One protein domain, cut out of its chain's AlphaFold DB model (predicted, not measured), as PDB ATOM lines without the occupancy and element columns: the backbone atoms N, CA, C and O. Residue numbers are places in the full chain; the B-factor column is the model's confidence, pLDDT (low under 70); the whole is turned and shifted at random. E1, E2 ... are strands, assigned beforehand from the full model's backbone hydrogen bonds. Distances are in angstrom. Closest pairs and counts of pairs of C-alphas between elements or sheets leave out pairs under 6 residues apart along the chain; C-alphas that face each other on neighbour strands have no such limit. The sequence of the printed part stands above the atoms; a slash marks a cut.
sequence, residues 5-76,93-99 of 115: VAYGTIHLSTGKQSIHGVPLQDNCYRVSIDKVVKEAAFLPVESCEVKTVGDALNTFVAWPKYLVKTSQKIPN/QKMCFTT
ATOM      1  N   VAL A   5     128.668 -45.627  18.961       87.31
ATOM      2  CA  VAL A   5     128.611 -44.159  18.913       87.31
ATOM      3  C   VAL A   5     128.244 -43.626  17.540       87.31
ATOM      4  O   VAL A   5     127.668 -42.546  17.446       87.31
ATOM      5  N   ALA A   6     128.484 -44.407  16.490       87.38
ATOM      6  CA  ALA A   6     128.071 -44.089  15.136       87.38
ATOM      7  C   ALA A   6     127.970 -45.344  14.275       87.38
ATOM      8  O   ALA A   6     128.561 -46.383  14.576       87.38
ATOM      9  N   TYR A   7     127.241 -45.204  13.174       85.12
ATOM     10  CA  TYR A   7     127.247 -46.132  12.065       85.12
ATOM     11  C   TYR A   7     127.796 -45.479  10.811       85.12
ATOM     12  O   TYR A   7     127.589 -44.289  10.571       85.12
ATOM     13  N   GLY A   8     128.425 -46.290   9.973       86.50
ATOM     14  CA  GLY A   8     128.862 -45.823   8.674       86.50
ATOM     15  C   GLY A   8     129.641 -46.856   7.887       86.50
ATOM     16  O   GLY A   8     129.519 -48.059   8.135       86.50
ATOM     17  N   THR A   9     130.433 -46.363   6.940       83.69
ATOM     18  CA  THR A   9     131.068 -47.174   5.903       83.69
ATOM     19  C   THR A   9     132.588 -47.086   6.002       83.69
ATOM     20  O   THR A   9     133.153 -46.010   6.189       83.69
ATOM     21  N   ILE A  10     133.265 -48.230   5.886       83.56
ATOM     22  CA  ILE A  10     134.728 -48.307   5.846       83.56
ATOM     23  C   ILE A  10     135.188 -48.184   4.397       83.56
ATOM     24  O   ILE A  10     134.741 -48.936   3.533       83.56
ATOM     25  N   HIS A  11     136.134 -47.287   4.156       80.88
ATOM     26  CA  HIS A  11     136.814 -47.121   2.881       80.88
ATOM     27  C   HIS A  11     138.204 -47.739   3.001       80.88
ATOM     28  O   HIS A  11     139.070 -47.231   3.719       80.88
ATOM     29  N   LEU A  12     138.409 -48.872   2.327       73.31
ATOM     30  CA  LEU A  12     139.732 -49.475   2.217       73.31
ATOM     31  C   LEU A  12     140.585 -48.588   1.319       73.31
ATOM     32  O   LEU A  12     140.192 -48.268   0.199       73.31
ATOM     33  N   SER A  13     141.738 -48.178   1.831       66.00
ATOM     34  CA  SER A  13     142.664 -47.328   1.104       66.00
ATOM     35  C   SER A  13     143.974 -48.059   0.873       66.00
ATOM     36  O   SER A  13     144.498 -48.696   1.788       66.00
ATOM     37  N   THR A  14     144.495 -47.965  -0.347       62.19
ATOM     38  CA  THR A  14     145.768 -48.567  -0.743       62.19
ATOM     39  C   THR A  14     146.767 -47.434  -0.967       62.19
ATOM     40  O   THR A  14     146.728 -46.769  -1.998       62.19
ATOM     41  N   GLY A  15     147.635 -47.175   0.015       67.62
ATOM     42  CA  GLY A  15     148.711 -46.180  -0.085       67.62
ATOM     43  C   GLY A  15     148.680 -45.086   0.986       67.62
ATOM     44  O   GLY A  15     147.912 -45.140   1.944       67.62
ATOM     45  N   LYS A  16     149.551 -44.080   0.821       70.12
ATOM     46  CA  LYS A  16     149.670 -42.937   1.739       70.12
ATOM     47  C   LYS A  16     148.480 -41.999   1.548       70.12
ATOM     48  O   LYS A  16     148.469 -41.202   0.614       70.12
ATOM     49  N   GLN A  17     147.483 -42.094   2.421       77.62
ATOM     50  CA  GLN A  17     146.371 -41.146   2.452       77.62
ATOM     51  C   GLN A  17     146.434 -40.256   3.677       77.62
ATOM     52  O   GLN A  17     146.986 -40.635   4.704       77.62
ATOM     53  N   SER A  18     145.857 -39.070   3.554       80.56
ATOM     54  CA  SER A  18     145.650 -38.146   4.656       80.56
ATOM     55  C   SER A  18     144.165 -37.825   4.780       80.56
ATOM     56  O   SER A  18     143.426 -37.775   3.798       80.56
ATOM     57  N   ILE A  19     143.722 -37.655   6.017       81.25
ATOM     58  CA  ILE A  19     142.368 -37.266   6.380       81.25
ATOM     59  C   ILE A  19     142.498 -35.940   7.123       81.25
ATOM     60  O   ILE A  19     143.180 -35.880   8.142       81.25
ATOM     61  N   HIS A  20     141.903 -34.871   6.584       77.81
ATOM     62  CA  HIS A  20     142.011 -33.512   7.141       77.81
ATOM     63  C   HIS A  20     143.469 -33.081   7.420       77.81
ATOM     64  O   HIS A  20     143.788 -32.538   8.473       77.81
ATOM     65  N   GLY A  21     144.385 -33.392   6.493       73.31
ATOM     66  CA  GLY A  21     145.813 -33.061   6.611       73.31
ATOM     67  C   GLY A  21     146.635 -33.998   7.509       73.31
ATOM     68  O   GLY A  21     147.861 -33.916   7.492       73.31
ATOM     69  N   VAL A  22     146.001 -34.930   8.230       79.62
ATOM     70  CA  VAL A  22     146.687 -35.922   9.074       79.62
ATOM     71  C   VAL A  22     146.892 -37.224   8.294       79.62
ATOM     72  O   VAL A  22     145.913 -37.776   7.785       79.62
ATOM     73  N   PRO A  23     148.123 -37.754   8.183       83.31
ATOM     74  CA  PRO A  23     148.368 -39.053   7.562       83.31
ATOM     75  C   PRO A  23     147.578 -40.171   8.250       83.31
ATOM     76  O   PRO A  23     147.620 -40.327   9.472       83.31
ATOM     77  N   LEU A  24     146.863 -40.967   7.459       83.75
ATOM     78  CA  LEU A  24     146.145 -42.136   7.939       83.75
ATOM     79  C   LEU A  24     147.156 -43.195   8.384       83.75
ATOM     80  O   LEU A  24     148.013 -43.615   7.613       83.75
ATOM     81  N   GLN A  25     147.031 -43.632   9.633       81.44
ATOM     82  CA  GLN A  25     147.865 -44.695  10.181       81.44
ATOM     83  C   GLN A  25     147.445 -46.066   9.641       81.44
ATOM     84  O   GLN A  25     146.253 -46.335   9.497       81.44
ATOM     85  N   ASP A  26     148.405 -46.979   9.477       80.81
ATOM     86  CA  ASP A  26     148.163 -48.349   8.990       80.81
ATOM     87  C   ASP A  26     147.190 -49.151   9.873       80.81
ATOM     88  O   ASP A  26     146.504 -50.068   9.412       80.81
ATOM     89  N   ASN A  27     147.095 -48.792  11.156       83.00
ATOM     90  CA  ASN A  27     146.201 -49.407  12.142       83.00
ATOM     91  C   ASN A  27     144.832 -48.717  12.247       83.00
ATOM     92  O   ASN A  27     144.028 -49.064  13.119       83.00
ATOM     93  N   CYS A  28     144.548 -47.769  11.356       83.88
ATOM     94  CA  CYS A  28     143.273 -47.080  11.251       83.88
ATOM     95  C   CYS A  28     142.616 -47.356   9.896       83.88
ATOM     96  O   CYS A  28     143.273 -47.517   8.871       83.88
ATOM     97  N   TYR A  29     141.290 -47.412   9.893       85.25
ATOM     98  CA  TYR A  29     140.485 -47.363   8.686       85.25
ATOM     99  C   TYR A  29     140.076 -45.923   8.394       85.25
ATOM    100  O   TYR A  29     139.804 -45.151   9.312       85.25
ATOM    101  N   ARG A  30     139.961 -45.582   7.111       86.50
ATOM    102  CA  ARG A  30     139.199 -44.408   6.693       86.50
ATOM    103  C   ARG A  30     137.723 -44.768   6.775       86.50
ATOM    104  O   ARG A  30     137.300 -45.732   6.142       86.50
ATOM    105  N   VAL A  31     136.941 -44.026   7.544       85.12
ATOM    106  CA  VAL A  31     135.505 -44.290   7.697       85.12
ATOM    107  C   VAL A  31     134.697 -43.043   7.377       85.12
ATOM    108  O   VAL A  31     135.137 -41.935   7.675       85.12
ATOM    109  N   SER A  32     133.530 -43.222   6.761       87.31
ATOM    110  CA  SER A  32     132.515 -42.177   6.624       87.31
ATOM    111  C   SER A  32     131.406 -42.415   7.637       87.31
ATOM    112  O   SER A  32     130.942 -43.549   7.780       87.31
ATOM    113  N   ILE A  33     130.992 -41.372   8.353       87.00
ATOM    114  CA  ILE A  33     129.911 -41.469   9.338       87.00
ATOM    115  C   ILE A  33     128.578 -41.168   8.654       87.00
ATOM    116  O   ILE A  33     128.320 -40.034   8.262       87.00
ATOM    117  N   ASP A  34     127.717 -42.181   8.552       86.25
ATOM    118  CA  ASP A  34     126.406 -42.064   7.896       86.25
ATOM    119  C   ASP A  34     125.276 -41.801   8.902       86.25
ATOM    120  O   ASP A  34     124.203 -41.313   8.548       86.25
ATOM    121  N   LYS A  35     125.463 -42.222  10.158       85.69
ATOM    122  CA  LYS A  35     124.499 -42.016  11.240       85.69
ATOM    123  C   LYS A  35     125.221 -41.888  12.567       85.69
ATOM    124  O   LYS A  35     125.944 -42.797  12.965       85.69
ATOM    125  N   VAL A  36     124.927 -40.835  13.311       86.69
ATOM    126  CA  VAL A  36     125.450 -40.663  14.664       86.69
ATOM    127  C   VAL A  36     124.476 -41.256  15.686       86.69
ATOM    128  O   VAL A  36     123.258 -41.185  15.528       86.69
ATOM    129  N   VAL A  37     125.019 -41.922  16.705       86.81
ATOM    130  CA  VAL A  37     124.272 -42.438  17.867       86.81
ATOM    131  C   VAL A  37     124.559 -41.584  19.098       86.81
ATOM    132  O   VAL A  37     123.656 -41.322  19.885       86.81
ATOM    133  N   LYS A  38     125.814 -41.152  19.265       85.75
ATOM    134  CA  LYS A  38     126.252 -40.260  20.340       85.75
ATOM    135  C   LYS A  38     127.030 -39.092  19.749       85.75
ATOM    136  O   LYS A  38     128.221 -39.219  19.497       85.75
ATOM    137  N   GLU A  39     126.360 -37.963  19.548       83.25
ATOM    138  CA  GLU A  39     126.976 -36.763  18.959       83.25
ATOM    139  C   GLU A  39     128.059 -36.169  19.857       83.25
ATOM    140  O   GLU A  39     129.122 -35.817  19.368       83.25
ATOM    141  N   ALA A  40     127.842 -36.174  21.176       83.62
ATOM    142  CA  ALA A  40     128.801 -35.681  22.165       83.62
ATOM    143  C   ALA A  40     130.003 -36.618  22.417       83.62
ATOM    144  O   ALA A  40     130.813 -36.342  23.299       83.62
ATOM    145  N   ALA A  41     130.107 -37.747  21.705       85.38
ATOM    146  CA  ALA A  41     131.267 -38.625  21.812       85.38
ATOM    147  C   ALA A  41     132.462 -38.021  21.065       85.38
ATOM    148  O   ALA A  41     132.300 -37.453  19.984       85.38
ATOM    149  N   PHE A  42     133.663 -38.181  21.615       84.19
ATOM    150  CA  PHE A  42     134.892 -37.741  20.958       84.19
ATOM    151  C   PHE A  42     135.376 -38.758  19.924       84.19
ATOM    152  O   PHE A  42     135.166 -39.970  20.065       84.19
ATOM    153  N   LEU A  43     136.035 -38.254  18.881       81.75
ATOM    154  CA  LEU A  43     136.708 -39.098  17.903       81.75
ATOM    155  C   LEU A  43     137.936 -39.776  18.533       81.75
ATOM    156  O   LEU A  43     138.654 -39.142  19.302       81.75
ATOM    157  N   PRO A  44     138.230 -41.046  18.193       79.81
ATOM    158  CA  PRO A  44     139.434 -41.720  18.681       79.81
ATOM    159  C   PRO A  44     140.725 -41.092  18.147       79.81
ATOM    160  O   PRO A  44     141.770 -41.184  18.783       79.81
ATOM    161  N   VAL A  45     140.647 -40.508  16.949       77.12
ATOM    162  CA  VAL A  45     141.716 -39.737  16.324       77.12
ATOM    163  C   VAL A  45     141.172 -38.333  16.135       77.12
ATOM    164  O   VAL A  45     140.278 -38.118  15.317       77.12
ATOM    165  N   GLU A  46     141.687 -37.395  16.922       67.94
ATOM    166  CA  GLU A  46     141.355 -35.984  16.775       67.94
ATOM    167  C   GLU A  46     141.881 -35.493  15.422       67.94
ATOM    168  O   GLU A  46     143.065 -35.648  15.111       67.94
ATOM    169  N   SER A  47     141.007 -34.910  14.605       70.12
ATOM    170  CA  SER A  47     141.435 -34.095  13.475       70.12
ATOM    171  C   SER A  47     141.308 -32.623  13.861       70.12
ATOM    172  O   SER A  47     140.513 -32.250  14.723       70.12
ATOM    173  N   CYS A  48     142.119 -31.759  13.249       68.88
ATOM    174  CA  CYS A  48     142.130 -30.338  13.606       68.88
ATOM    175  C   CYS A  48     140.760 -29.662  13.404       68.88
ATOM    176  O   CYS A  48     140.416 -28.749  14.151       68.88
ATOM    177  N   GLU A  49     139.979 -30.127  12.421       74.69
ATOM    178  CA  GLU A  49     138.645 -29.604  12.100       74.69
ATOM    179  C   GLU A  49     137.500 -30.343  12.800       74.69
ATOM    180  O   GLU A  49     136.440 -29.757  13.000       74.69
ATOM    181  N   VAL A  50     137.682 -31.613  13.177       81.19
ATOM    182  CA  VAL A  50     136.587 -32.482  13.623       81.19
ATOM    183  C   VAL A  50     136.973 -33.143  14.942       81.19
ATOM    184  O   VAL A  50     137.959 -33.873  15.024       81.19
ATOM    185  N   LYS A  51     136.196 -32.886  15.999       80.88
ATOM    186  CA  LYS A  51     136.503 -33.369  17.360       80.88
ATOM    187  C   LYS A  51     135.472 -34.355  17.876       80.88
ATOM    188  O   LYS A  51     135.816 -35.285  18.607       80.88
ATOM    189  N   THR A  52     134.214 -34.153  17.505       85.62
ATOM    190  CA  THR A  52     133.113 -34.997  17.952       85.62
ATOM    191  C   THR A  52     132.597 -35.885  16.828       85.62
ATOM    192  O   THR A  52     132.794 -35.623  15.641       85.62
ATOM    193  N   VAL A  53     131.918 -36.966  17.203       85.88
ATOM    194  CA  VAL A  53     131.247 -37.855  16.251       85.88
ATOM    195  C   VAL A  53     130.102 -37.125  15.536       85.88
ATOM    196  O   VAL A  53     129.822 -37.441  14.383       85.88
ATOM    197  N   GLY A  54     129.474 -36.141  16.195       85.44
ATOM    198  CA  GLY A  54     128.491 -35.242  15.585       85.44
ATOM    199  C   GLY A  54     129.086 -34.410  14.450       85.44
ATOM    200  O   GLY A  54     128.556 -34.428  13.343       85.44
ATOM    201  N   ASP A  55     130.234 -33.772  14.693       84.50
ATOM    202  CA  ASP A  55     130.942 -32.976  13.677       84.50
ATOM    203  C   ASP A  55     131.431 -33.844  12.504       84.50
ATOM    204  O   ASP A  55     131.585 -33.370  11.381       84.50
ATOM    205  N   ALA A  56     131.682 -35.131  12.764       85.38
ATOM    206  CA  ALA A  56     132.132 -36.088  11.759       85.38
ATOM    207  C   ALA A  56     131.013 -36.621  10.853       85.38
ATOM    208  O   ALA A  56     131.288 -37.403   9.938       85.38
ATOM    209  N   LEU A  57     129.753 -36.250  11.099       86.69
ATOM    210  CA  LEU A  57     128.630 -36.680  10.274       86.69
ATOM    211  C   LEU A  57     128.842 -36.230   8.822       86.69
ATOM    212  O   LEU A  57     129.063 -35.056   8.546       86.69
ATOM    213  N   ASN A  58     128.734 -37.174   7.886       83.88
ATOM    214  CA  ASN A  58     128.986 -36.968   6.456       83.88
ATOM    215  C   ASN A  58     130.427 -36.548   6.101       83.88
ATOM    216  O   ASN A  58     130.673 -36.126   4.971       83.88
ATOM    217  N   THR A  59     131.390 -36.689   7.015       85.62
ATOM    218  CA  THR A  59     132.815 -36.459   6.740       85.62
ATOM    219  C   THR A  59     133.602 -37.770   6.778       85.62
ATOM    220  O   THR A  59     133.049 -38.848   7.033       85.62
ATOM    221  N   PHE A  60     134.901 -37.696   6.476       86.00
ATOM    222  CA  PHE A  60     135.812 -38.829   6.603       86.00
ATOM    223  C   PHE A  60     136.683 -38.663   7.838       86.00
ATOM    224  O   PHE A  60     137.318 -37.630   8.021       86.00
ATOM    225  N   VAL A  61     136.790 -39.715   8.641       87.56
ATOM    226  CA  VAL A  61     137.629 -39.730   9.842       87.56
ATOM    227  C   VAL A  61     138.472 -41.000   9.894       87.56
ATOM    228  O   VAL A  61     138.136 -42.024   9.291       87.56
ATOM    229  N   ALA A  62     139.602 -40.927  10.593       87.75
ATOM    230  CA  ALA A  62     140.411 -42.100  10.887       87.75
ATOM    231  C   ALA A  62     139.808 -42.837  12.090       87.75
ATOM    232  O   ALA A  62     139.623 -42.244  13.152       87.75
ATOM    233  N   TRP A  63     139.518 -44.131  11.937       87.38
ATOM    234  CA  TRP A  63     138.993 -44.962  13.021       87.38
ATOM    235  C   TRP A  63     139.883 -46.174  13.286       87.38
ATOM    236  O   TRP A  63     140.121 -46.962  12.367       87.38
ATOM    237  N   PRO A  64     140.352 -46.390  14.525       86.31
ATOM    238  CA  PRO A  64     141.184 -47.540  14.846       86.31
ATOM    239  C   PRO A  64     140.471 -48.862  14.568       86.31
ATOM    240  O   PRO A  64     139.322 -49.053  14.973       86.31
ATOM    241  N   LYS A  65     141.165 -49.804  13.918       83.94
ATOM    242  CA  LYS A  65     140.579 -51.084  13.469       83.94
ATOM    243  C   LYS A  65     139.922 -51.870  14.609       83.94
ATOM    244  O   LYS A  65     138.866 -52.459  14.412       83.94
ATOM    245  N   TYR A  66     140.515 -51.833  15.803       82.38
ATOM    246  CA  TYR A  66     140.020 -52.537  16.992       82.38
ATOM    247  C   TYR A  66     138.736 -51.931  17.591       82.38
ATOM    248  O   TYR A  66     138.062 -52.581  18.387       82.38
ATOM    249  N   LEU A  67     138.384 -50.697  17.214       83.25
ATOM    250  CA  LEU A  67     137.174 -50.000  17.661       83.25
ATOM    251  C   LEU A  67     136.000 -50.135  16.700       83.25
ATOM    252  O   LEU A  67     134.887 -49.694  17.016       83.25
ATOM    253  N   VAL A  68     136.237 -50.731  15.538       82.75
ATOM    254  CA  VAL A  68     135.200 -50.995  14.554       82.75
ATOM    255  C   VAL A  68     134.636 -52.385  14.811       82.75
ATOM    256  O   VAL A  68     135.353 -53.382  14.771       82.75
ATOM    257  N   LYS A  69     133.335 -52.455  15.081       80.69
ATOM    258  CA  LYS A  69     132.618 -53.712  15.269       80.69
ATOM    259  C   LYS A  69     131.781 -53.994  14.032       80.69
ATOM    260  O   LYS A  69     130.947 -53.189  13.612       80.69
ATOM    261  N   THR A  70     132.018 -55.154  13.437       69.50
ATOM    262  CA  THR A  70     131.393 -55.569  12.184       69.50
ATOM    263  C   THR A  70     130.901 -56.999  12.329       69.50
ATOM    264  O   THR A  70     131.609 -57.855  12.851       69.50
ATOM    265  N   SER A  71     129.673 -57.274  11.889       60.12
ATOM    266  CA  SER A  71     129.153 -58.650  11.882       60.12
ATOM    267  C   SER A  71     129.679 -59.461  10.690       60.12
ATOM    268  O   SER A  71     129.612 -60.686  10.714       60.12
ATOM    269  N   GLN A  72     130.190 -58.791   9.651       57.59
ATOM    270  CA  GLN A  72     130.860 -59.409   8.506       57.59
ATOM    271  C   GLN A  72     132.385 -59.330   8.658       57.59
ATOM    272  O   GLN A  72     132.914 -58.347   9.185       57.59
ATOM    273  N   LYS A  73     133.087 -60.345   8.130       52.69
ATOM    274  CA  LYS A  73     134.545 -60.357   7.959       52.69
ATOM    275  C   LYS A  73     134.934 -59.161   7.084       52.69
ATOM    276  O   LYS A  73     134.640 -59.163   5.892       52.69
ATOM    277  N   ILE A  74     135.563 -58.141   7.671       57.88
ATOM    278  CA  ILE A  74     136.148 -57.041   6.895       57.88
ATOM    279  C   ILE A  74     137.174 -57.690   5.958       57.88
ATOM    280  O   ILE A  74     138.031 -58.431   6.457       57.88
ATOM    281  N   PRO A  75     137.082 -57.501   4.630       52.53
ATOM    282  CA  PRO A  75     138.059 -58.078   3.724       52.53
ATOM    283  C   PRO A  75     139.443 -57.550   4.110       52.53
ATOM    284  O   PRO A  75     139.716 -56.353   4.041       52.53
ATOM    285  N   ASN A  76     140.292 -58.455   4.603       46.81
ATOM    286  CA  ASN A  76     141.695 -58.173   4.849       46.81
ATOM    287  C   ASN A  76     142.330 -57.839   3.493       46.81
ATOM    288  O   ASN A  76     142.105 -58.556   2.515       46.81
ATOM    289  N   GLN A  93     126.078 -51.193   4.461       49.19
ATOM    290  CA  GLN A  93     126.627 -52.076   5.488       49.19
ATOM    291  C   GLN A  93     126.720 -51.275   6.789       49.19
ATOM    292  O   GLN A  93     127.544 -50.380   6.925       49.19
ATOM    293  N   LYS A  94     125.817 -51.551   7.735       51.84
ATOM    294  CA  LYS A  94     125.761 -50.860   9.030       51.84
ATOM    295  C   LYS A  94     126.893 -51.355   9.934       51.84
ATOM    296  O   LYS A  94     126.698 -52.305  10.690       51.84
ATOM    297  N   MET A  95     128.053 -50.711   9.883       68.31
ATOM    298  CA  MET A  95     129.150 -50.975  10.825       68.31
ATOM    299  C   MET A  95     128.979 -50.138  12.078       68.31
ATOM    300  O   MET A  95     128.610 -48.977  11.954       68.31
ATOM    301  N   CYS A  96     129.221 -50.693  13.268       70.06
ATOM    302  CA  CYS A  96     129.159 -49.926  14.508       70.06
ATOM    303  C   CYS A  96     130.554 -49.485  14.949       70.06
ATOM    304  O   CYS A  96     131.451 -50.293  15.192       70.06
ATOM    305  N   PHE A  97     130.719 -48.177  15.082       76.19
ATOM    306  CA  PHE A  97     131.923 -47.563  15.612       76.19
ATOM    307  C   PHE A  97     131.782 -47.405  17.117       76.19
ATOM    308  O   PHE A  97     130.728 -47.007  17.618       76.19
ATOM    309  N   THR A  98     132.836 -47.745  17.847       74.81
ATOM    310  CA  THR A  98     132.917 -47.571  19.298       74.81
ATOM    311  C   THR A  98     134.056 -46.613  19.633       74.81
ATOM    312  O   THR A  98     134.991 -46.462  18.852       74.81
ATOM    313  N   THR A  99     133.968 -45.933  20.770       67.69
ATOM    314  CA  THR A  99     135.060 -45.121  21.331       67.69
ATOM    315  C   THR A  99     135.517 -45.762  22.639       67.69
ATOM    316  O   THR A  99     134.728 -46.431  23.317       67.69
TER     317      THR A  99
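AT A GLANCE: This is residues 5 to 76 and 93 to 99 of the 115 residues of the protein "Putative transposase, Tnp1/En/Spm-like protein" of Helianthus annuus (UniProt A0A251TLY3). With little regular structure, this is one strongly twisted, curled sheet of four short strands, with long loops, residues 12 to 27, 37 to 59 and 65 to 76, around it. The 79 printed residues hold strands E1 to E4, all strand by class, in antiparallel order E3, E2, E1, E4. The whole is compact, radius of gyration of the C-alphas 11.5 A, spanning 31 by 30 by 18 A.

HOW THE PARTS SIT: E1, residues 5 to 11, E2, residues 28 to 36, and E3, residues 60 to 64, form a meander, each strand the antiparallel neighbour of the one before; N 7 and O 35 are 2.7 A apart, N 29 and O 63 2.8 A. E2 bends by 66 degrees at residue 33. Edge strand E4, residues 95 to 98, is antiparallel to E1, with N 5 and O 97 2.8 A apart.

IN THESE COORDINATES: E1 spans 18.3 A from C-alpha 5 at (128.611, -44.159, 18.913); E2 spans 19.2 A, E3 13.1 A, and E4 9.9 A to C-alpha 98 at (132.917, -47.571, 19.298).

THE WHOLE: Links E1 to E2 and E2 to E3 are long. Residues 77 to 92 are not printed, a 16.3 A gap between C-alphas 76 and 93. Confidence is low at 16 residues, among them 70 to 76.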